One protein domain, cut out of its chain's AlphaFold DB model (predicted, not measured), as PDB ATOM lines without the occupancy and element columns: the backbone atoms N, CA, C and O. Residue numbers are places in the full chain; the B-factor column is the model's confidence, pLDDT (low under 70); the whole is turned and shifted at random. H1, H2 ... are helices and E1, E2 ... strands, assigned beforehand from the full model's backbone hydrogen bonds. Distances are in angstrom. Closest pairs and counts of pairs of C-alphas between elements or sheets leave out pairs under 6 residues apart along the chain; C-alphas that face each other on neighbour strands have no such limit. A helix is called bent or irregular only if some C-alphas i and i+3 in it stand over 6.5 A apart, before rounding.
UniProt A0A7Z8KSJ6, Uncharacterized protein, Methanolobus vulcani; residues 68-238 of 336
ATOM      1  N   GLU A  68     128.959 133.188 137.616       83.38
ATOM      2  CA  GLU A  68     129.770 133.043 138.829       83.38
ATOM      3  C   GLU A  68     129.372 131.729 139.512       83.38
ATOM      4  O   GLU A  68     128.195 131.499 139.794       83.38
ATOM      5  N   SER A  69     130.351 130.858 139.736       86.94
ATOM      6  CA  SER A  69     130.176 129.567 140.401       86.94
ATOM      7  C   SER A  69     130.914 129.568 141.735       86.94
ATOM      8  O   SER A  69     131.740 130.445 141.994       86.94
ATOM      9  N   GLU A  70     130.655 128.569 142.576       89.31
ATOM     10  CA  GLU A  70     131.413 128.380 143.820       89.31
ATOM     11  C   GLU A  70     132.916 128.249 143.557       89.31
ATOM     12  O   GLU A  70     133.717 128.820 144.289       89.31
ATOM     13  N   TRP A  71     133.295 127.590 142.457       92.69
ATOM     14  CA  TRP A  71     134.686 127.483 142.023       92.69
ATOM     15  C   TRP A  71     135.313 128.857 141.731       92.69
ATOM     16  O   TRP A  71     136.358 129.188 142.291       92.69
ATOM     17  N   HIS A  72     134.644 129.708 140.939       92.25
ATOM     18  CA  HIS A  72     135.112 131.079 140.687       92.25
ATOM     19  C   HIS A  72     135.239 131.881 141.986       92.25
ATOM     20  O   HIS A  72     136.230 132.578 142.209       92.25
ATOM     21  N   LEU A  73     134.229 131.771 142.852       91.56
ATOM     22  CA  LEU A  73     134.182 132.470 144.128       91.56
ATOM     23  C   LEU A  73     135.320 132.034 145.055       91.56
ATOM     24  O   LEU A  73     135.929 132.886 145.702       91.56
ATOM     25  N   GLY A  74     135.612 130.733 145.100       93.69
ATOM     26  CA  GLY A  74     136.717 130.153 145.856       93.69
ATOM     27  C   GLY A  74     138.034 130.825 145.494       93.69
ATOM     28  O   GLY A  74     138.667 131.421 146.363       93.69
ATOM     29  N   TRP A  75     138.380 130.852 144.205       95.69
ATOM     30  CA  TRP A  75     139.596 131.502 143.707       95.69
ATOM     31  C   TRP A  75     139.629 133.011 143.974       95.69
ATOM     32  O   TRP A  75     140.625 133.538 144.474       95.69
ATOM     33  N   LYS A  76     138.522 133.715 143.716       95.25
ATOM     34  CA  LYS A  76     138.405 135.165 143.949       95.25
ATOM     35  C   LYS A  76     138.523 135.555 145.428       95.25
ATOM     36  O   LYS A  76     138.970 136.661 145.722       95.25
ATOM     37  N   ASN A  77     138.149 134.675 146.358       94.25
ATOM     38  CA  ASN A  77     138.259 134.914 147.801       94.25
ATOM     39  C   ASN A  77     139.694 134.758 148.343       94.25
ATOM     40  O   ASN A  77     139.959 135.205 149.458       94.25
ATOM     41  N   LEU A  78     140.621 134.163 147.584       95.12
ATOM     42  CA  LEU A  78     142.019 133.979 148.008       95.12
ATOM     43  C   LEU A  78     142.863 135.257 147.900       95.12
ATOM     44  O   LEU A  78     144.004 135.293 148.368       95.12
ATOM     45  N   VAL A  79     142.323 136.308 147.280       95.56
ATOM     46  CA  VAL A  79     143.020 137.573 147.042       95.56
ATOM     47  C   VAL A  79     142.293 138.748 147.694       95.56
ATOM     48  O   VAL A  79     141.090 138.726 147.942       95.56
ATOM     49  N   ASN A  80     143.033 139.825 147.963       95.81
ATOM     50  CA  ASN A  80     142.427 141.071 148.427       95.81
ATOM     51  C   ASN A  80     141.478 141.646 147.356       95.81
ATOM     52  O   ASN A  80     141.784 141.586 146.166       95.81
ATOM     53  N   LYS A  81     140.380 142.297 147.777       94.81
ATOM     54  CA  LYS A  81     139.381 142.918 146.882       94.81
ATOM     55  C   LYS A  81     139.973 143.825 145.795       94.81
ATOM     56  O   LYS A  81     139.392 143.943 144.718       94.81
ATOM     57  N   LYS A  82     141.120 144.466 146.051       95.88
ATOM     58  CA  LYS A  82     141.792 145.327 145.065       95.88
ATOM     59  C   LYS A  82     142.376 144.561 143.868       95.88
ATOM     60  O   LYS A  82     142.525 145.160 142.816       95.88
ATOM     61  N   TYR A  83     142.662 143.268 144.028       97.19
ATOM     62  CA  TYR A  83     143.214 142.379 142.999       97.19
ATOM     63  C   TYR A  83     142.157 141.498 142.323       97.19
ATOM     64  O   TYR A  83     142.462 140.825 141.353       97.19
ATOM     65  N   CYS A  84     140.928 141.466 142.832       96.69
ATOM     66  CA  CYS A  84     139.823 140.682 142.278       96.69
ATOM     67  C   CYS A  84     138.914 141.582 141.449       96.69
ATOM     68  O   CYS A  84     138.628 142.682 141.905       96.69
ATOM     69  N   GLU A  85     138.411 141.147 140.294       94.75
ATOM     70  CA  GLU A  85     137.497 141.925 139.452       94.75
ATOM     71  C   GLU A  85     138.063 143.324 139.121       94.75
ATOM     72  O   GLU A  85     137.479 144.357 139.471       94.75
ATOM     73  N   VAL A  86     139.257 143.368 138.522       95.06
ATOM     74  CA  VAL A  86     140.007 144.609 138.263       95.06
ATOM     75  C   VAL A  86     139.621 145.195 136.901       95.06
ATOM     76  O   VAL A  86     139.764 144.508 135.891       95.06
ATOM     77  N   PRO A  87     139.122 146.443 136.833       93.19
ATOM     78  CA  PRO A  87     138.807 147.084 135.561       93.19
ATOM     79  C   PRO A  87     140.091 147.412 134.790       93.19
ATOM     80  O   PRO A  87     140.961 148.114 135.299       93.19
ATOM     81  N   ILE A  88     140.184 146.940 133.550       92.75
ATOM     82  CA  ILE A  88     141.276 147.232 132.622       92.75
ATOM     83  C   ILE A  88     140.697 147.984 131.424       92.75
ATOM     84  O   ILE A  88     139.690 147.580 130.839       92.75
ATOM     85  N   VAL A  89     141.341 149.092 131.057       91.00
ATOM     86  CA  VAL A  89     140.947 149.951 129.935       91.00
ATOM     87  C   VAL A  89     142.144 150.108 129.006       91.00
ATOM     88  O   VAL A  89     143.205 150.553 129.438       91.00
ATOM     89  N   LYS A  90     141.978 149.744 127.731       88.94
ATOM     90  CA  LYS A  90     142.984 149.939 126.679       88.94
ATOM     91  C   LYS A  90     142.327 150.604 125.474       88.94
ATOM     92  O   LYS A  90     141.615 149.959 124.703       88.94
ATOM     93  N   GLY A  91     142.544 151.913 125.337       86.31
ATOM     94  CA  GLY A  91     141.852 152.734 124.344       86.31
ATOM     95  C   GLY A  91     140.334 152.637 124.521       86.31
ATOM     96  O   GLY A  91     139.807 152.956 125.584       86.31
ATOM     97  N   TRP A  92     139.646 152.148 123.490       83.31
ATOM     98  CA  TRP A  92     138.188 151.987 123.480       83.31
ATOM     99  C   TRP A  92     137.700 150.659 124.071       83.31
ATOM    100  O   TRP A  92     136.507 150.514 124.337       83.31
ATOM    101  N   LYS A  93     138.595 149.683 124.276       87.38
ATOM    102  CA  LYS A  93     138.237 148.379 124.845       87.38
ATOM    103  C   LYS A  93     138.329 148.415 126.367       87.38
ATOM    104  O   LYS A  93     139.289 148.939 126.939       87.38
ATOM    105  N   LYS A  94     137.327 147.829 127.018       89.62
ATOM    106  CA  LYS A  94     137.190 147.766 128.473       89.62
ATOM    107  C   LYS A  94     136.765 146.364 128.871       89.62
ATOM    108  O   LYS A  94     135.760 145.877 128.364       89.62
ATOM    109  N   HIS A  95     137.485 145.753 129.802       91.88
ATOM    110  CA  HIS A  95     137.061 144.498 130.413       91.88
ATOM    111  C   HIS A  95     137.491 144.434 131.878       91.88
ATOM    112  O   HIS A  95     138.303 145.236 132.342       91.88
ATOM    113  N   ARG A  96     136.893 143.518 132.639       92.38
ATOM    114  CA  ARG A  96     137.191 143.317 134.054       92.38
ATOM    115  C   ARG A  96     137.915 141.991 134.221       92.38
ATOM    116  O   ARG A  96     137.286 140.953 134.068       92.38
ATOM    117  N   ALA A  97     139.183 142.055 134.604       95.00
ATOM    118  CA  ALA A  97     139.976 140.873 134.901       95.00
ATOM    119  C   ALA A  97     139.425 140.163 136.132       95.00
ATOM    120  O   ALA A  97     139.172 140.827 137.143       95.00
ATOM    121  N   ASP A  98     139.266 138.841 136.079       95.88
ATOM    122  CA  ASP A  98     138.820 138.077 137.250       95.88
ATOM    123  C   ASP A  98     139.769 138.279 138.430       95.88
ATOM    124  O   ASP A  98     139.320 138.591 139.538       95.88
ATOM    125  N   ILE A  99     141.075 138.157 138.182       97.62
ATOM    126  CA  ILE A  99     142.134 138.481 139.133       97.62
ATOM    127  C   ILE A  99     143.289 139.170 138.393       97.62
ATOM    128  O   ILE A  99     143.693 138.738 137.319       97.62
ATOM    129  N   GLN A 100     143.863 140.216 138.986       97.69
ATOM    130  CA  GLN A 100     145.144 140.791 138.581       97.69
ATOM    131  C   GLN A 100     146.045 140.925 139.806       97.69
ATOM    132  O   GLN A 100     145.687 141.600 140.773       97.69
ATOM    133  N   ASN A 101     147.216 140.293 139.780       93.62
ATOM    134  CA  ASN A 101     148.151 140.361 140.899       93.62
ATOM    135  C   ASN A 101     148.898 141.713 140.953       93.62
ATOM    136  O   ASN A 101     148.811 142.541 140.047       93.62
ATOM    137  N   LYS A 102     149.690 141.930 142.011       93.69
ATOM    138  CA  LYS A 102     150.472 143.173 142.198       93.69
ATOM    139  C   LYS A 102     151.519 143.448 141.106       93.69
ATOM    140  O   LYS A 102     151.932 144.592 140.970       93.69
ATOM    141  N   ASN A 103     151.930 142.433 140.347       87.75
ATOM    142  CA  ASN A 103     152.880 142.563 139.238       87.75
ATOM    143  C   ASN A 103     152.160 142.793 137.894       87.75
ATOM    144  O   ASN A 103     152.798 142.802 136.845       87.75
ATOM    145  N   GLY A 104     150.830 142.944 137.900       89.06
ATOM    146  CA  GLY A 104     150.031 143.185 136.703       89.06
ATOM    147  C   GLY A 104     149.724 141.937 135.870       89.06
ATOM    148  O   GLY A 104     149.162 142.083 134.786       89.06
ATOM    149  N   LEU A 105     150.054 140.730 136.348       92.00
ATOM    150  CA  LEU A 105     149.637 139.487 135.694       92.00
ATOM    151  C   LEU A 105     148.143 139.270 135.919       92.00
ATOM    152  O   LEU A 105     147.686 139.244 137.066       92.00
ATOM    153  N   VAL A 106     147.411 139.077 134.827       96.69
ATOM    154  CA  VAL A 106     145.992 138.719 134.836       96.69
ATOM    155  C   VAL A 106     145.829 137.199 134.908       96.69
ATOM    156  O   VAL A 106     146.518 136.451 134.217       96.69
ATOM    157  N   ILE A 107     144.907 136.737 135.746       97.56
ATOM    158  CA  ILE A 107     144.480 135.344 135.834       97.56
ATOM    159  C   ILE A 107     142.992 135.324 135.494       97.56
ATOM    160  O   ILE A 107     142.171 135.788 136.287       97.56
ATOM    161  N   GLU A 108     142.665 134.814 134.308       96.94
ATOM    162  CA  GLU A 108     141.280 134.627 133.866       96.94
ATOM    163  C   GLU A 108     140.797 133.244 134.295       96.94
ATOM    164  O   GLU A 108     141.453 132.227 134.042       96.94
ATOM    165  N   LEU A 109     139.652 133.219 134.972       95.50
ATOM    166  CA  LEU A 109     139.056 132.004 135.499       95.50
ATOM    167  C   LEU A 109     138.013 131.507 134.498       95.50
ATOM    168  O   LEU A 109     137.061 132.214 134.184       95.50
ATOM    169  N   GLN A 110     138.158 130.273 134.017       93.31
ATOM    170  CA  GLN A 110     137.253 129.744 133.002       93.31
ATOM    171  C   GLN A 110     136.597 128.437 133.439       93.31
ATOM    172  O   GLN A 110     137.200 127.363 133.456       93.31
ATOM    173  N   ASN A 111     135.302 128.522 133.737       90.44
ATOM    174  CA  ASN A 111     134.469 127.364 134.061       90.44
ATOM    175  C   ASN A 111     133.596 126.909 132.877       90.44
ATOM    176  O   ASN A 111     133.485 125.716 132.591       90.44
ATOM    177  N   SER A 112     132.955 127.858 132.193       86.56
ATOM    178  CA  SER A 112     131.985 127.595 131.120       86.56
ATOM    179  C   SER A 112     132.666 127.382 129.757       86.56
ATOM    180  O   SER A 112     133.863 127.636 129.626       86.56
ATOM    181  N   PRO A 113     131.950 126.905 128.726       86.81
ATOM    182  CA  PRO A 113     132.459 126.944 127.357       86.81
ATOM    183  C   PRO A 113     132.792 128.378 126.925       86.81
ATOM    184  O   PRO A 113     132.083 129.313 127.291       86.81
ATOM    185  N   ILE A 114     133.863 128.532 126.152       89.94
ATOM    186  CA  ILE A 114     134.315 129.790 125.548       89.94
ATOM    187  C   ILE A 114     134.719 129.505 124.101       89.94
ATOM    188  O   ILE A 114     135.162 128.397 123.789       89.94
ATOM    189  N   SER A 115     134.511 130.467 123.207       92.50
ATOM    190  CA  SER A 115     134.898 130.345 121.803       92.50
ATOM    191  C   SER A 115     136.389 130.646 121.613       92.50
ATOM    192  O   SER A 115     136.996 131.370 122.402       92.50
ATOM    193  N   VAL A 116     136.977 130.131 120.532       92.81
ATOM    194  CA  VAL A 116     138.378 130.419 120.177       92.81
ATOM    195  C   VAL A 116     138.595 131.914 119.928       92.81
ATOM    196  O   VAL A 116     139.600 132.464 120.373       92.81
ATOM    197  N   SER A 117     137.637 132.603 119.293       93.31
ATOM    198  CA  SER A 117     137.779 134.044 119.051       93.31
ATOM    199  C   SER A 117     137.765 134.851 120.346       93.31
ATOM    200  O   SER A 117     138.542 135.792 120.467       93.31
ATOM    201  N   GLU A 118     136.944 134.473 121.332       92.56
ATOM    202  CA  GLU A 118     136.923 135.153 122.630       92.56
ATOM    203  C   GLU A 118     138.209 134.880 123.429       92.56
ATOM    204  O   GLU A 118     138.700 135.775 124.115       92.56
ATOM    205  N   ILE A 119     138.801 133.684 123.299       93.31
ATOM    206  CA  ILE A 119     140.123 133.383 123.870       93.31
ATOM    207  C   ILE A 119     141.181 134.311 123.275       93.31
ATOM    208  O   ILE A 119     141.865 135.001 124.027       93.31
ATOM    209  N   HIS A 120     141.310 134.360 121.945       93.31
ATOM    210  CA  HIS A 120     142.316 135.208 121.292       93.31
ATOM    211  C   HIS A 120     142.086 136.688 121.592       93.31
ATOM    212  O   HIS A 120     143.035 137.397 121.911       93.31
ATOM    213  N   GLU A 121     140.830 137.147 121.597       93.44
ATOM    214  CA  GLU A 121     140.520 138.535 121.937       93.44
ATOM    215  C   GLU A 121     140.941 138.886 123.374       93.44
ATOM    216  O   GLU A 121     141.527 139.950 123.601       93.44
ATOM    217  N   ARG A 122     140.689 137.993 124.342       94.00
ATOM    218  CA  ARG A 122     141.126 138.156 125.738       94.00
ATOM    219  C   ARG A 122     142.646 138.180 125.851       94.00
ATOM    220  O   ARG A 122     143.194 139.052 126.526       94.00
ATOM    221  N   GLU A 123     143.326 137.260 125.177       93.62
ATOM    222  CA  GLU A 123     144.785 137.157 125.201       93.62
ATOM    223  C   GLU A 123     145.476 138.379 124.601       93.62
ATOM    224  O   GLU A 123     146.435 138.872 125.198       93.62
ATOM    225  N   ASP A 124     144.971 138.903 123.486       92.88
ATOM    226  CA  ASP A 124     145.490 140.116 122.851       92.88
ATOM    227  C   ASP A 124     145.197 141.353 123.708       92.88
ATOM    228  O   ASP A 124     146.059 142.212 123.921       92.88
ATOM    229  N   PHE A 125     143.984 141.436 124.262       93.94
ATOM    230  CA  PHE A 125     143.590 142.547 125.118       93.94
ATOM    231  C   PHE A 125     144.421 142.606 126.394       93.94
ATOM    232  O   PHE A 125     144.936 143.670 126.726       93.94
ATOM    233  N   TYR A 126     144.584 141.506 127.130       91.50
ATOM    234  CA  TYR A 126     145.340 141.527 128.382       91.50
ATOM    235  C   TYR A 126     146.846 141.476 128.157       91.50
ATOM    236  O   TYR A 126     147.588 142.205 128.824       91.50
ATOM    237  N   ASN A 127     147.291 140.696 127.174       90.06
ATOM    238  CA  ASN A 127     148.674 140.361 126.850       90.06
ATOM    239  C   ASN A 127     149.432 139.618 127.970       90.06
ATOM    240  O   ASN A 127     149.901 138.498 127.762       90.06
ATOM    241  N   ASN A 128     149.538 140.202 129.166       89.81
ATOM    242  CA  ASN A 128     150.166 139.580 130.333       89.81
ATOM    243  C   ASN A 128     149.126 138.807 131.151       89.81
ATOM    244  O   ASN A 128     148.626 139.304 132.163       89.81
ATOM    245  N   MET A 129     148.774 137.607 130.690       92.69
ATOM    246  CA  MET A 129     147.779 136.772 131.359       92.69
ATOM    247  C   MET A 129     148.105 135.280 131.346       92.69
ATOM    248  O   MET A 129     148.896 134.804 130.529       92.69
ATOM    249  N   ILE A 130     147.447 134.553 132.245       93.31
ATOM    250  CA  ILE A 130     147.336 133.095 132.242       93.31
ATOM    251  C   ILE A 130     145.869 132.681 132.372       93.31
ATOM    252  O   ILE A 130     145.043 133.421 132.913       93.31
ATOM    253  N   TRP A 131     145.576 131.472 131.913       95.88
ATOM    254  CA  TRP A 131     144.284 130.829 132.101       95.88
ATOM    255  C   TRP A 131     144.325 129.886 133.294       95.88
ATOM    256  O   TRP A 131     145.237 129.064 133.395       95.88
ATOM    257  N   LEU A 132     143.311 129.953 134.153       95.62
ATOM    258  CA  LEU A 132     143.018 128.907 135.125       95.62
ATOM    259  C   LEU A 132     141.650 128.312 134.799       95.62
ATOM    260  O   LEU A 132     140.638 129.008 134.787       95.62
ATOM    261  N   ILE A 133     141.631 127.021 134.497       93.44
ATOM    262  CA  ILE A 133     140.465 126.307 133.991       93.44
ATOM    263  C   ILE A 133     139.901 125.425 135.092       93.44
ATOM    264  O   ILE A 133     140.645 124.702 135.757       93.44
ATOM    265  N   ASN A 134     138.580 125.429 135.245       92.25
ATOM    266  CA  ASN A 134     137.936 124.429 136.079       92.25
ATOM    267  C   ASN A 134     137.983 123.065 135.378       92.25
ATOM    268  O   ASN A 134     137.292 122.850 134.373       92.25
ATOM    269  N   GLY A 135     138.802 122.166 135.921       89.25
ATOM    270  CA  GLY A 135     138.950 120.783 135.489       89.25
ATOM    271  C   GLY A 135     138.586 119.774 136.570       89.25
ATOM    272  O   GLY A 135     138.949 118.615 136.427       89.25
ATOM    273  N   GLN A 136     137.836 120.159 137.612       83.56
ATOM    274  CA  GLN A 136     137.406 119.262 138.700       83.56
ATOM    275  C   GLN A 136     136.457 118.131 138.240       83.56
ATOM    276  O   GLN A 136     135.891 117.388 139.044       83.56
ATOM    277  N   GLU A 137     136.249 117.984 136.934       67.94
ATOM    278  CA  GLU A 137     135.537 116.864 136.346       67.94
ATOM    279  C   GLU A 137     136.383 115.585 136.473       67.94
ATOM    280  O   GLU A 137     137.567 115.576 136.147       67.94
ATOM    281  N   LYS A 138     135.768 114.469 136.895       63.75
ATOM    282  CA  LYS A 138     136.415 113.155 137.124       63.75
ATOM    283  C   LYS A 138     136.878 112.439 135.836       63.75
ATOM    284  O   LYS A 138     136.631 111.250 135.654       63.75
ATOM    285  N   ARG A 139     137.471 113.169 134.892       79.88
ATOM    286  CA  ARG A 139     137.831 112.712 133.537       79.88
ATOM    287  C   ARG A 139     139.270 113.038 133.147       79.88
ATOM    288  O   ARG A 139     139.639 112.821 131.993       79.88
ATOM    289  N   ILE A 140     140.044 113.568 134.090       84.06
ATOM    290  CA  ILE A 140     141.478 113.797 133.956       84.06
ATOM    291  C   ILE A 140     142.187 112.662 134.685       84.06
ATOM    292  O   ILE A 140     141.959 112.441 135.873       84.06
ATOM    293  N   ILE A 141     143.010 111.928 133.949       84.44
ATOM    294  CA  ILE A 141     143.878 110.880 134.473       84.44
ATOM    295  C   ILE A 141     145.302 111.391 134.321       84.44
ATOM    296  O   ILE A 141     145.697 111.780 133.223       84.44
ATOM    297  N   VAL A 142     146.050 111.411 135.419       84.25
ATOM    298  CA  VAL A 142     147.464 111.787 135.424       84.25
ATOM    299  C   VAL A 142     148.274 110.522 135.639       84.25
ATOM    300  O   VAL A 142     148.115 109.842 136.652       84.25
ATOM    301  N   HIS A 143     149.108 110.194 134.664       80.75
ATOM    302  CA  HIS A 143     150.119 109.159 134.775       80.75
ATOM    303  C   HIS A 143     151.434 109.835 135.156       80.75
ATOM    304  O   HIS A 143     151.820 110.828 134.530       80.75
ATOM    305  N   SER A 144     152.105 109.299 136.180       69.06
ATOM    306  CA  SER A 144     153.473 109.692 136.538       69.06
ATOM    307  C   SER A 144     154.378 109.668 135.302       69.06
ATOM    308  O   SER A 144     154.044 108.954 134.352       69.06
ATOM    309  N   PRO A 145     155.504 110.409 135.295       65.12
ATOM    310  CA  PRO A 145     156.422 110.421 134.162       65.12
ATOM    311  C   PRO A 145     156.774 108.979 133.803       65.12
ATOM    312  O   PRO A 145     157.342 108.242 134.609       65.12
ATOM    313  N   ASP A 146     156.318 108.556 132.632       52.41
ATOM    314  CA  ASP A 146     156.506 107.209 132.120       52.41
ATOM    315  C   ASP A 146     157.443 107.313 130.924       52.41
ATOM    316  O   ASP A 146     157.494 108.338 130.253       52.41
ATOM    317  N   SER A 147     158.129 106.231 130.589       50.28
ATOM    318  CA  SER A 147     159.008 106.122 129.413       50.28
ATOM    319  C   SER A 147     158.380 106.587 128.074       50.28
ATOM    320  O   SER A 147     159.097 106.809 127.102       50.28
ATOM    321  N   TYR A 148     157.055 106.783 128.022       48.50
ATOM    322  CA  TYR A 148     156.289 107.296 126.883       48.50
ATOM    323  C   TYR A 148     156.327 108.819 126.662       48.50
ATOM    324  O   TYR A 148     156.180 109.239 125.506       48.50
ATOM    325  N   CYS A 149     156.529 109.663 127.690       51.59
ATOM    326  CA  CYS A 149     156.808 111.090 127.430       51.59
ATOM    327  C   CYS A 149     158.135 111.244 126.664       51.59
ATOM    328  O   CYS A 149     158.213 112.076 125.761       51.59
ATOM    329  N   GLY A 150     159.067 110.306 126.876       47.19
ATOM    330  CA  GLY A 150     160.315 110.120 126.128       47.19
ATOM    331  C   GLY A 150     160.180 109.654 124.671       47.19
ATOM    332  O   GLY A 150     161.180 109.336 124.034       47.19
ATOM    333  N   SER A 151     158.974 109.641 124.089       51.12
ATOM    334  CA  SER A 151     158.794 109.466 122.634       51.12
ATOM    335  C   SER A 151     159.210 110.700 121.810       51.12
ATOM    336  O   SER A 151     158.998 110.733 120.597       51.12
ATOM    337  N   GLY A 152     159.787 111.724 122.456       54.84
ATOM    338  CA  GLY A 152     160.296 112.943 121.824       54.84
ATOM    339  C   GLY A 152     159.226 113.991 121.507       54.84
ATOM    340  O   GLY A 152     159.521 114.982 120.845       54.84
ATOM    341  N   TYR A 153     157.979 113.792 121.952       62.91
ATOM    342  CA  TYR A 153     156.902 114.760 121.729       62.91
ATOM    343  C   TYR A 153     156.794 115.812 122.844       62.91
ATOM    344  O   TYR A 153     156.564 116.979 122.537       62.91
ATOM    345  N   TRP A 154     156.965 115.445 124.115       71.06
ATOM    346  CA  TRP A 154     156.906 116.357 125.271       71.06
ATOM    347  C   TRP A 154     158.182 116.226 126.120       71.06
ATOM    348  O   TRP A 154     158.909 115.258 125.921       71.06
ATOM    349  N   PRO A 155     158.471 117.163 127.049       68.38
ATOM    350  CA  PRO A 155     159.633 117.048 127.930       68.38
ATOM    351  C   PRO A 155     159.667 115.715 128.691       68.38
ATOM    352  O   PRO A 155     158.640 115.279 129.218       68.38
ATOM    353  N   ASP A 156     160.845 115.098 128.779       66.50
ATOM    354  CA  ASP A 156     161.037 113.763 129.371       66.50
ATOM    355  C   ASP A 156     160.641 113.684 130.856       66.50
ATOM    356  O   ASP A 156     160.326 112.614 131.370       66.50
ATOM    357  N   ASP A 157     160.631 114.814 131.561       70.75
ATOM    358  CA  ASP A 157     160.297 114.908 132.982       70.75
ATOM    359  C   ASP A 157     158.824 115.275 133.246       70.75
ATOM    360  O   ASP A 157     158.411 115.397 134.403       70.75
ATOM    361  N   CYS A 158     158.016 115.467 132.198       72.88
ATOM    362  CA  CYS A 158     156.612 115.826 132.363       72.88
ATOM    363  C   CYS A 158     155.721 114.597 132.612       72.88
ATOM    364  O   CYS A 158     155.990 113.479 132.170       72.88
ATOM    365  N   ASN A 159     154.609 114.818 133.313       81.19
ATOM    366  CA  ASN A 159     153.558 113.823 133.481       81.19
ATOM    367  C   ASN A 159     152.766 113.692 132.182       81.19
ATOM    368  O   ASN A 159     152.473 114.692 131.518       81.19
ATOM    369  N   MET A 160     152.334 112.472 131.876       84.50
ATOM    370  CA  MET A 160     151.371 112.234 130.810       84.50
ATOM    371  C   MET A 160     149.957 112.375 131.372       84.50
ATOM    372  O   MET A 160     149.571 111.693 132.319       84.50
ATOM    373  N   ILE A 161     149.151 113.235 130.758       86.44
ATOM    374  CA  ILE A 161     147.763 113.465 131.154       86.44
ATOM    375  C   ILE A 161     146.830 113.005 130.048       86.44
ATOM    376  O   ILE A 161     147.027 113.332 128.881       86.44
ATOM    377  N   ILE A 162     145.767 112.300 130.425       85.38
ATOM    378  CA  ILE A 162     144.650 111.965 129.546       85.38
ATOM    379  C   ILE A 162     143.425 112.729 130.031       85.38
ATOM    380  O   ILE A 162     142.955 112.516 131.148       85.38
ATOM    381  N   TRP A 163     142.873 113.593 129.179       85.00
ATOM    382  CA  TRP A 163     141.621 114.293 129.463       85.00
ATOM    383  C   TRP A 163     140.534 113.846 128.488       85.00
ATOM    384  O   TRP A 163     140.507 114.226 127.311       85.00
ATOM    385  N   LYS A 164     139.604 113.028 128.991       79.12
ATOM    386  CA  LYS A 164     138.444 112.572 128.218       79.12
ATOM    387  C   LYS A 164     137.457 113.727 128.054       79.12
ATOM    388  O   LYS A 164     136.953 114.247 129.048       79.12
ATOM    389  N   TYR A 165     137.169 114.088 126.801       74.94
ATOM    390  CA  TYR A 165     136.293 115.207 126.420       74.94
ATOM    391  C   TYR A 165     136.800 116.580 126.879       74.94
ATOM    392  O   TYR A 165     136.033 117.402 127.383       74.94
ATOM    393  N   SER A 166     138.098 116.843 126.707       73.12
ATOM    394  CA  SER A 166     138.650 118.166 126.998       73.12
ATOM    395  C   SER A 166     137.918 119.260 126.214       73.12
ATOM    396  O   SER A 166     137.508 119.073 125.064       73.12
ATOM    397  N   LYS A 167     137.795 120.442 126.820       78.00
ATOM    398  CA  LYS A 167     137.186 121.624 126.196       78.00
ATOM    399  C   LYS A 167     138.092 122.137 125.069       78.00
ATOM    400  O   LYS A 167     138.869 123.052 125.296       78.00
ATOM    401  N   LYS A 168     138.017 121.546 123.867       80.44
ATOM    402  CA  LYS A 168     138.987 121.763 122.768       80.44
ATOM    403  C   LYS A 168     139.290 123.238 122.482       80.44
ATOM    404  O   LYS A 168     140.448 123.570 122.293       80.44
ATOM    405  N   ALA A 169     138.292 124.122 122.547       87.56
ATOM    406  CA  ALA A 169     138.493 125.550 122.305       87.56
ATOM    407  C   ALA A 169     139.594 126.172 123.184       87.56
ATOM    408  O   ALA A 169     140.386 126.958 122.682       87.56
ATOM    409  N   ILE A 170     139.699 125.787 124.465       87.50
ATOM    410  CA  ILE A 170     140.723 126.339 125.369       87.50
ATOM    411  C   ILE A 170     142.142 125.908 125.002       87.50
ATOM    412  O   ILE A 170     143.102 126.552 125.404       87.50
ATOM    413  N   LEU A 171     142.281 124.828 124.232       84.69
ATOM    414  CA  LEU A 171     143.573 124.320 123.779       84.69
ATOM    415  C   LEU A 171     144.136 125.130 122.606       84.69
ATOM    416  O   LEU A 171     145.311 124.987 122.292       84.69
ATOM    417  N   GLU A 172     143.331 126.015 122.012       87.81
ATOM    418  CA  GLU A 172     143.764 126.996 121.007       87.81
ATOM    419  C   GLU A 172     144.340 128.279 121.636       87.81
ATOM    420  O   GLU A 172     144.737 129.208 120.926       87.81
ATOM    421  N   ALA A 173     144.366 128.359 122.971       87.94
ATOM    422  CA  ALA A 173     144.984 129.460 123.698       87.94
ATOM    423  C   ALA A 173     146.490 129.532 123.404       87.94
ATOM    424  O   ALA A 173     147.180 128.521 123.274       87.94
ATOM    425  N   LYS A 174     147.031 130.745 123.300       85.75
ATOM    426  CA  LYS A 174     148.471 130.973 123.116       85.75
ATOM    427  C   LYS A 174     149.169 131.189 124.457       85.75
ATOM    428  O   LYS A 174     150.379 130.974 124.553       85.75
ATOM    429  N   LYS A 175     148.433 131.639 125.478       86.38
ATOM    430  CA  LYS A 175     148.952 131.879 126.831       86.38
ATOM    431  C   LYS A 175     148.950 130.587 127.650       86.38
ATOM    432  O   LYS A 175     148.314 129.600 127.301       86.38
ATOM    433  N   ARG A 176     149.696 130.586 128.761       89.19
ATOM    434  CA  ARG A 176     149.830 129.411 129.640       89.19
ATOM    435  C   ARG A 176     148.475 129.004 130.218       89.19
ATOM    436  O   ARG A 176     147.720 129.865 130.674       89.19
ATOM    437  N   ILE A 177     148.228 127.696 130.242       90.31
ATOM    438  CA  ILE A 177     146.979 127.096 130.708       90.31
ATOM    439  C   ILE A 177     147.262 126.262 131.955       90.31
ATOM    440  O   ILE A 177     148.105 125.364 131.946       90.31
ATOM    441  N   PHE A 178     146.513 126.550 133.010       92.50
ATOM    442  CA  PHE A 178     146.494 125.798 134.254       92.50
ATOM    443  C   PHE A 178     145.110 125.199 134.457       92.50
ATOM    444  O   PHE A 178     144.106 125.820 134.111       92.50
ATOM    445  N   ILE A 179     145.039 124.002 135.021       92.06
ATOM    446  CA  ILE A 179     143.790 123.280 135.239       92.06
ATOM    447  C   ILE A 179     143.696 122.925 136.720       92.06
ATOM    448  O   ILE A 179     144.543 122.209 137.248       92.06
ATOM    449  N   ASP A 180     142.659 123.414 137.394       93.94
ATOM    450  CA  ASP A 180     142.336 122.992 138.756       93.94
ATOM    451  C   ASP A 180     141.622 121.641 138.714       93.94
ATOM    452  O   ASP A 180     140.471 121.558 138.284       93.94
ATOM    453  N   ILE A 181     142.319 120.594 139.156       89.88
ATOM    454  CA  ILE A 181     141.832 119.205 139.157       89.88
ATOM    455  C   ILE A 181     141.188 118.793 140.490       89.88
ATOM    456  O   ILE A 181     140.754 117.658 140.650       89.88
ATOM    457  N   GLY A 182     141.085 119.717 141.449       83.94
ATOM    458  CA  GLY A 182     140.310 119.549 142.680       83.94
ATOM    459  C   GLY A 182     141.044 118.952 143.882       83.94
ATOM    460  O   GLY A 182     140.657 119.283 144.998       83.94
ATOM    461  N   ASN A 183     142.121 118.188 143.695       76.25
ATOM    462  CA  ASN A 183     142.806 117.445 144.766       76.25
ATOM    463  C   ASN A 183     144.005 118.198 145.380       76.25
ATOM    464  O   ASN A 183     145.087 117.640 145.480       76.25
ATOM    465  N   GLU A 184     143.861 119.477 145.739       86.19
ATOM    466  CA  GLU A 184     144.986 120.335 146.188       86.19
ATOM    467  C   GLU A 184     146.117 120.557 145.166       86.19
ATOM    468  O   GLU A 184     147.110 121.226 145.455       86.19
ATOM    469  N   GLU A 185     145.920 120.104 143.931       88.62
ATOM    470  CA  GLU A 185     146.871 120.242 142.834       88.62
ATOM    471  C   GLU A 185     146.281 121.044 141.671       88.62
ATOM    472  O   GLU A 185     145.071 121.048 141.413       88.62
ATOM    473  N   ILE A 186     147.178 121.718 140.961       89.75
ATOM    474  CA  ILE A 186     146.967 122.421 139.707       89.75
ATOM    475  C   ILE A 186     147.848 121.759 138.662       89.75
ATOM    476  O   ILE A 186     149.059 121.632 138.839       89.75
ATOM    477  N   LEU A 187     147.244 121.382 137.546       89.38
ATOM    478  CA  LEU A 187     147.969 120.865 136.405       89.38
ATOM    479  C   LEU A 187     148.372 122.015 135.480       89.38
ATOM    480  O   LEU A 187     147.515 122.708 134.933       89.38
ATOM    481  N   TYR A 188     149.670 122.191 135.263       89.06
ATOM    482  CA  TYR A 188     150.201 123.061 134.219       89.06
ATOM    483  C   TYR A 188     150.438 122.252 132.942       89.06
ATOM    484  O   TYR A 188     151.315 121.392 132.923       89.06
ATOM    485  N   ILE A 189     149.673 122.523 131.879       85.88
ATOM    486  CA  ILE A 189     149.844 121.825 130.596       85.88
ATOM    487  C   ILE A 189     150.858 122.531 129.699       85.88
ATOM    488  O   ILE A 189     150.930 123.764 129.647       85.88
ATOM    489  N   VAL A 190     151.635 121.735 128.968       80.06
ATOM    490  CA  VAL A 190     152.770 122.212 128.176       80.06
ATOM    491  C   VAL A 190     152.619 121.795 126.721       80.06
ATOM    492  O   VAL A 190     151.994 120.783 126.397       80.06
ATOM    493  N   LYS A 191     153.161 122.621 125.828       74.12
ATOM    494  CA  LYS A 191     153.153 122.331 124.396       74.12
ATOM    495  C   LYS A 191     154.175 121.241 124.085       74.12
ATOM    496  O   LYS A 191     155.228 121.183 124.714       74.12
ATOM    497  N   ASN A 192     153.848 120.399 123.115       71.25
ATOM    498  CA  ASN A 192     154.800 119.492 122.494       71.25
ATOM    499  C   ASN A 192     155.778 120.249 121.587       71.25
ATOM    500  O   ASN A 192     155.613 121.443 121.324       71.25
ATOM    501  N   VAL A 193     156.749 119.516 121.046       66.44
ATOM    502  CA  VAL A 193     157.741 120.004 120.070       66.44
ATOM    503  C   VAL A 193     157.127 120.657 118.822       66.44
ATOM    504  O   VAL A 193     157.769 121.484 118.187       66.44
ATOM    505  N   ASN A 194     155.867 120.349 118.494       66.69
ATOM    506  CA  ASN A 194     155.138 120.945 117.369       66.69
ATOM    507  C   ASN A 194     154.313 122.183 117.770       66.69
ATOM    508  O   ASN A 194     153.552 122.709 116.959       66.69
ATOM    509  N   GLY A 195     154.404 122.640 119.021       69.62
ATOM    510  CA  GLY A 195     153.661 123.793 119.527       69.62
ATOM    511  C   GLY A 195     152.187 123.523 119.868       69.62
ATOM    512  O   GLY A 195     151.466 124.473 120.186       69.62
ATOM    513  N   SER A 196     151.737 122.263 119.845       74.56
ATOM    514  CA  SER A 196     150.380 121.855 120.239       74.56
ATOM    515  C   SER A 196     150.333 121.416 121.703       74.56
ATOM    516  O   SER A 196     151.249 120.760 122.190       74.56
ATOM    517  N   TYR A 197     149.248 121.721 122.416       76.69
ATOM    518  CA  TYR A 197     149.043 121.231 123.787       76.69
ATOM    519  C   TYR A 197     148.688 119.748 123.866       76.69
ATOM    520  O   TYR A 197     148.820 119.155 124.934       76.69
ATOM    521  N   TYR A 198     148.210 119.157 122.772       79.88
ATOM    522  CA  TYR A 198     147.628 117.824 122.811       79.88
ATOM    523  C   TYR A 198     147.893 117.004 121.552       79.88
ATOM    524  O   TYR A 198     148.193 117.537 120.481       79.88
ATOM    525  N   SER A 199     147.730 115.691 121.697       79.75
ATOM    526  CA  SER A 199     147.531 114.751 120.594       79.75
ATOM    527  C   SER A 199     146.227 113.988 120.807       79.75
ATOM    528  O   SER A 199     145.966 113.500 121.912       79.75
ATOM    529  N   GLU A 200     145.418 113.861 119.759       80.44
ATOM    530  CA  GLU A 200     144.185 113.074 119.811       80.44
ATOM    531  C   GLU A 200     144.501 111.579 119.803       80.44
ATOM    532  O   GLU A 200     145.326 111.110 119.019       80.44
ATOM    533  N   THR A 201     143.836 110.821 120.675       78.06
ATOM    534  CA  THR A 201     143.936 109.359 120.716       78.06
ATOM    535  C   THR A 201     142.569 108.734 120.971       78.06
ATOM    536  O   THR A 201     141.644 109.404 121.436       78.06
ATOM    537  N   ASN A 202     142.445 107.426 120.740       76.75
ATOM    538  CA  ASN A 202     141.207 106.676 120.997       76.75
ATOM    539  C   ASN A 202     140.784 106.695 122.481       76.75
ATOM    540  O   ASN A 202     139.623 106.461 122.803       76.75
ATOM    541  N   GLU A 203     141.713 106.988 123.393       72.75
ATOM    542  CA  GLU A 203     141.486 107.018 124.842       72.75
ATOM    543  C   GLU A 203     141.104 108.415 125.363       72.75
ATOM    544  O   GLU A 203     140.750 108.564 126.536       72.75
ATOM    545  N   GLY A 204     141.154 109.432 124.496       78.75
ATOM    546  CA  GLY A 204     140.987 110.844 124.825       78.75
ATOM    547  C   GLY A 204     142.153 111.693 124.318       78.75
ATOM    548  O   GLY A 204     143.049 111.211 123.622       78.75
ATOM    549  N   ASN A 205     142.156 112.976 124.678       84.12
ATOM    550  CA  ASN A 205     143.272 113.850 124.334       84.12
ATOM    551  C   ASN A 205     144.416 113.602 125.320       84.12
ATOM    552  O   ASN A 205     144.180 113.545 126.530       84.12
ATOM    553  N   ARG A 206     145.632 113.425 124.797       85.38
ATOM    554  CA  ARG A 206     146.859 113.293 125.592       85.38
ATOM    555  C   ARG A 206     147.578 114.630 125.668       85.38
ATOM    556  O   ARG A 206     147.629 115.335 124.664       85.38
ATOM    557  N   PHE A 207     148.139 114.941 126.828       85.75
ATOM    558  CA  PHE A 207     148.857 116.178 127.129       85.75
ATOM    559  C   PHE A 207     150.122 115.851 127.925       85.75
ATOM    560  O   PHE A 207     150.132 114.883 128.684       85.75
ATOM    561  N   GLY A 208     151.148 116.691 127.809       83.12
ATOM    562  CA  GLY A 208     152.242 116.754 128.778       83.12
ATOM    563  C   GLY A 208     151.979 117.840 129.821       83.12
ATOM    564  O   GLY A 208     151.374 118.872 129.506       83.12
ATOM    565  N   GLY A 209     152.436 117.644 131.057       84.00
ATOM    566  CA  GLY A 209     152.284 118.673 132.082       84.00
ATOM    567  C   GLY A 209     152.934 118.395 133.430       84.00
ATOM    568  O   GLY A 209     153.407 117.299 133.721       84.00
ATOM    569  N   TYR A 210     152.931 119.414 134.280       83.31
ATOM    570  CA  TYR A 210     153.499 119.363 135.624       83.31
ATOM    571  C   TYR A 210     152.406 119.578 136.662       83.31
ATOM    572  O   TYR A 210     151.572 120.477 136.520       83.31
ATOM    573  N   LEU A 211     152.417 118.754 137.706       85.25
ATOM    574  CA  LEU A 211     151.591 118.968 138.886       85.25
ATOM    575  C   LEU A 211     152.250 120.009 139.783       85.25
ATOM    576  O   LEU A 211     153.458 119.989 140.013       85.25
ATOM    577  N   ILE A 212     151.438 120.937 140.269       84.94
ATOM    578  CA  ILE A 212     151.854 122.044 141.121       84.94
ATOM    579  C   ILE A 212     150.870 122.108 142.277       84.94
ATOM    580  O   ILE A 212     149.663 122.035 142.056       84.94
ATOM    581  N   SER A 213     151.342 122.281 143.511       87.44
ATOM    582  CA  SER A 213     150.413 122.444 144.629       87.44
ATOM    583  C   SER A 213     149.580 123.722 144.457       87.44
ATOM    584  O   SER A 213     150.062 124.751 143.966       87.44
ATOM    585  N   LYS A 214     148.314 123.703 144.890       91.31
ATOM    586  CA  LYS A 214     147.471 124.911 144.919       91.31
ATOM    587  C   LYS A 214     148.126 126.027 145.719       91.31
ATOM    588  O   LYS A 214     148.053 127.186 145.318       91.31
ATOM    589  N   THR A 215     148.796 125.683 146.815       89.75
ATOM    590  CA  THR A 215     149.534 126.637 147.645       89.75
ATOM    591  C   THR A 215     150.623 127.344 146.847       89.75
ATOM    592  O   THR A 215     150.669 128.576 146.858       89.75
ATOM    593  N   ASP A 216     151.441 126.600 146.101       84.62
ATOM    594  CA  ASP A 216     152.501 127.169 145.268       84.62
ATOM    595  C   ASP A 216     151.935 128.045 144.157       84.62
ATOM    596  O   ASP A 216     152.420 129.157 143.939       84.62
ATOM    597  N   PHE A 217     150.867 127.586 143.498       87.88
ATOM    598  CA  PHE A 217     150.169 128.368 142.480       87.88
ATOM    599  C   PHE A 217     149.645 129.694 143.051       87.88
ATOM    600  O   PHE A 217     149.847 130.756 142.460       87.88
ATOM    601  N   VAL A 218     148.996 129.658 144.218       91.44
ATOM    602  CA  VAL A 218     148.461 130.850 144.887       91.44
ATOM    603  C   VAL A 218     149.582 131.804 145.283       91.44
ATOM    604  O   VAL A 218     149.487 133.009 145.039       91.44
ATOM    605  N   ASP A 219     150.638 131.292 145.908       86.50
ATOM    606  CA  ASP A 219     151.742 132.119 146.373       86.50
ATOM    607  C   ASP A 219     152.503 132.756 145.205       86.50
ATOM    608  O   ASP A 219     152.768 133.962 145.244       86.50
ATOM    609  N   TYR A 220     152.752 132.003 144.134       84.62
ATOM    610  CA  TYR A 220     153.454 132.505 142.958       84.62
ATOM    611  C   TYR A 220     152.575 133.408 142.086       84.62
ATOM    612  O   TYR A 220     152.893 134.579 141.885       84.62
ATOM    613  N   PHE A 221     151.433 132.925 141.592       88.25
ATOM    614  CA  PHE A 221     150.648 133.674 140.609       88.25
ATOM    615  C   PHE A 221     149.687 134.679 141.226       88.25
ATOM    616  O   PHE A 221     149.583 135.794 140.716       88.25
ATOM    617  N   LEU A 222     149.000 134.347 142.320       91.81
ATOM    618  CA  LEU A 222     147.998 135.262 142.882       91.81
ATOM    619  C   LEU A 222     148.626 136.306 143.805       91.81
ATOM    620  O   LEU A 222     148.246 137.478 143.776       91.81
ATOM    621  N   LYS A 223     149.604 135.900 144.619       88.44
ATOM    622  CA  LYS A 223     150.278 136.781 145.584       88.44
ATOM    623  C   LYS A 223     151.603 137.348 145.072       88.44
ATOM    624  O   LYS A 223     152.132 138.257 145.719       88.44
ATOM    625  N   ALA A 224     152.109 136.879 143.925       84.12
ATOM    626  CA  ALA A 224     153.376 137.329 143.341       84.12
ATOM    627  C   ALA A 224     154.529 137.282 144.359       84.12
ATOM    628  O   ALA A 224     155.235 138.271 144.595       84.12
ATOM    629  N   LYS A 225     154.655 136.139 145.035       80.94
ATOM    630  CA  LYS A 225     155.831 135.782 145.829       80.94
ATOM    631  C   LYS A 225     156.806 135.011 144.944       80.94
ATOM    632  O   LYS A 225     156.378 134.279 144.056       80.94
ATOM    633  N   ASN A 226     158.100 135.141 145.215       70.94
ATOM    634  CA  ASN A 226     159.098 134.277 144.587       70.94
ATOM    635  C   ASN A 226     158.854 132.832 145.038       70.94
ATOM    636  O   ASN A 226     158.596 132.602 146.223       70.94
ATOM    637  N   ASN A 227     158.912 131.881 144.107       63.28
ATOM    638  CA  ASN A 227     158.714 130.466 144.398       63.28
ATOM    639  C   ASN A 227     159.689 129.627 143.564       63.28
ATOM    640  O   ASN A 227     159.575 129.571 142.339       63.28
ATOM    641  N   SER A 228     160.601 128.939 144.252       60.03
ATOM    642  CA  SER A 228     161.637 128.109 143.638       60.03
ATOM    643  C   SER A 228     161.079 126.953 142.807       60.03
ATOM    644  O   SER A 228     161.751 126.503 141.887       60.03
ATOM    645  N   VAL A 229     159.854 126.484 143.073       59.78
ATOM    646  CA  VAL A 229     159.208 125.423 142.281       59.78
ATOM    647  C   VAL A 229     158.986 125.879 140.841       59.78
ATOM    648  O   VAL A 229     159.317 125.154 139.907       59.78
ATOM    649  N   PHE A 230     158.475 127.095 140.640       62.84
ATOM    650  CA  PHE A 230     158.246 127.629 139.297       62.84
ATOM    651  C   PHE A 230     159.540 127.997 138.589       62.84
ATOM    652  O   PHE A 230     159.649 127.759 137.388       62.84
ATOM    653  N   ASP A 231     160.519 128.517 139.327       59.47
ATOM    654  CA  ASP A 231     161.854 128.772 138.791       59.47
ATOM    655  C   ASP A 231     162.493 127.460 138.302       59.47
ATOM    656  O   ASP A 231     163.074 127.420 137.220       59.47
ATOM    657  N   ASN A 232     162.304 126.361 139.042       58.72
ATOM    658  CA  ASN A 232     162.766 125.027 138.662       58.72
ATOM    659  C   ASN A 232     161.993 124.445 137.474       58.72
ATOM    660  O   ASN A 232     162.623 123.883 136.588       58.72
ATOM    661  N   ILE A 233     160.665 124.596 137.406       58.34
ATOM    662  CA  ILE A 233     159.879 124.174 136.231       58.34
ATOM    663  C   ILE A 233     160.320 124.968 135.001       58.34
ATOM    664  O   ILE A 233     160.546 124.391 133.945       58.34
ATOM    665  N   GLN A 234     160.485 126.286 135.123       57.47
ATOM    666  CA  GLN A 234     160.937 127.132 134.024       57.47
ATOM    667  C   GLN A 234     162.355 126.758 133.581       57.47
ATOM    668  O   GLN A 234     162.627 126.695 132.385       57.47
ATOM    669  N   LYS A 235     163.243 126.469 134.534       51.56
ATOM    670  CA  LYS A 235     164.588 125.967 134.265       51.56
ATOM    671  C   LYS A 235     164.550 124.595 133.585       51.56
ATOM    672  O   LYS A 235     165.176 124.457 132.544       51.56
ATOM    673  N   SER A 236     163.755 123.647 134.078       51.16
ATOM    674  CA  SER A 236     163.588 122.324 133.461       51.16
ATOM    675  C   SER A 236     163.006 122.423 132.052       51.16
ATOM    676  O   SER A 236     163.494 121.791 131.130       51.16
ATOM    677  N   MET A 237     162.039 123.310 131.818       49.72
ATOM    678  CA  MET A 237     161.538 123.582 130.470       49.72
ATOM    679  C   MET A 237     162.623 124.124 129.538       49.72
ATOM    680  O   MET A 237     162.640 123.782 128.360       49.72
ATOM    681  N   LEU A 238     163.519 124.979 130.031       42.34
ATOM    682  CA  LEU A 238     164.647 125.496 129.251       42.34
ATOM    683  C   LEU A 238     165.736 124.430 129.037       42.34
ATOM    684  O   LEU A 238     166.360 124.421 127.979       42.34
TER     685      LEU A 238
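This is residues 68 to 238 of the 336 residues of an uncharacterized protein of Methanolobus vulcani (UniProt A0A7Z8KSJ6). A long, strongly twisted sheet of ten strands runs through the whole domain, from the hairpin of E1 and E2 at one end to E5, E6 and E9 at the other, where the long bent strand E10 joins E6, E8 and E9. Helices are set round this sheet: H1 near E3 and E4, H2 with the short H3 beside it, and H4 near E8, while H5 only grazes it. The printed part has 171 residues, with five named helices and ten named strands in the order H1 E1 E2 E3 H2 E4 E5 E6 H3 E7 E8 E9 E10 H4 H5. The class is mixed, helices and strands, and the sheet is branched, with parallel and antiparallel pairs. The whole is compact, with a radius of gyration of the C-alphas of 16.0 A and spans of 47 by 34 by 31 A.

H1, residues 70 to 77, is on the branched sheet at a height over the sheet of 6.8 A. E1, residues 84 to 90, E2, residues 93 to 100, and E3, residues 106 to 110, form a meander, each strand the antiparallel neighbour of the one before. E1 and E2 are a hairpin, with N 88 and O 95 at 2.8 A; E2 and E3 are another, with N 107 and O 99 at 2.8 A. E2 bends by 70 degrees at residue 97. E3, H2, residues 116 to 126, and E4, residues 129 to 134, form a strand-helix-strand unit, two parallel neighbour strands with a helix between, whose crossover is right-handed; N 110 and O 132 are 2.9 A apart. The closest C-alphas of H1 and E3 are those of His 72 and Leu 109, 6.6 A. E5, residues 140 to 143, and E6, residues 159 to 163, are a hairpin, with N 143 and O 160 at 2.8 A. H3, residues 168 to 172, touches H2, the closest C-alphas being those of Val 116 and Ala 169, 5.3 A. E7, residues 177 to 180, is parallel to E4, with N 178 and O 131 at 2.8 A, and antiparallel to E8, residues 185 to 190, with N 179 and O 187 at 2.8 A. E10, residues 204 to 213, bends by 69 degrees at residue 208; E6 lies on one side of it, with N 161 and O 207 at 2.8 A, and E8, with N 186 and O 212 at 2.7 A, and E9, residues 199 to 201, with N 206 and O 199 at 2.9 A, on the other side. H4, residues 214 to 222, is on the sheet; its closest C-alphas to E8 are those of Lys 214 and Glu 185, 5.1 A. H5, residues 228 to 238, is close to H4 but not clearly touching, with C-alphas 216 and 229 7.5 A apart, and about perpendicular to it at 79 degrees. Every O i to N i+4 pair is within hydrogen-bond range in H1, H2, H4 and H5; in H3 it is 0 of 1, beside 2 of 2 O i to N i+3 pairs.

H1 begins at C-alpha 70, (131.413, 128.380, 143.820). E1 is 18.4 A long, E2 17.1 A, H2 15.5 A, E4 16.5 A and E8 15.9 A. E10, the longest strand, covers 24.8 A and begins at C-alpha 204, (140.987, 110.844, 124.825). H5 is 14.9 A long and ends at C-alpha 238, (164.647, 125.496, 129.251).

The two C-alphas farthest apart are those of Trp 92 and Ser 147, 50.7 A. The printed part has no cut. The link from E5 to E6, residues 144 to 158, is long. The mean pLDDT of the printed part is 82.8; residues 137 to 138, 144 to 153, 155 to 156, 193 to 195 and 227 to 238 are under 70.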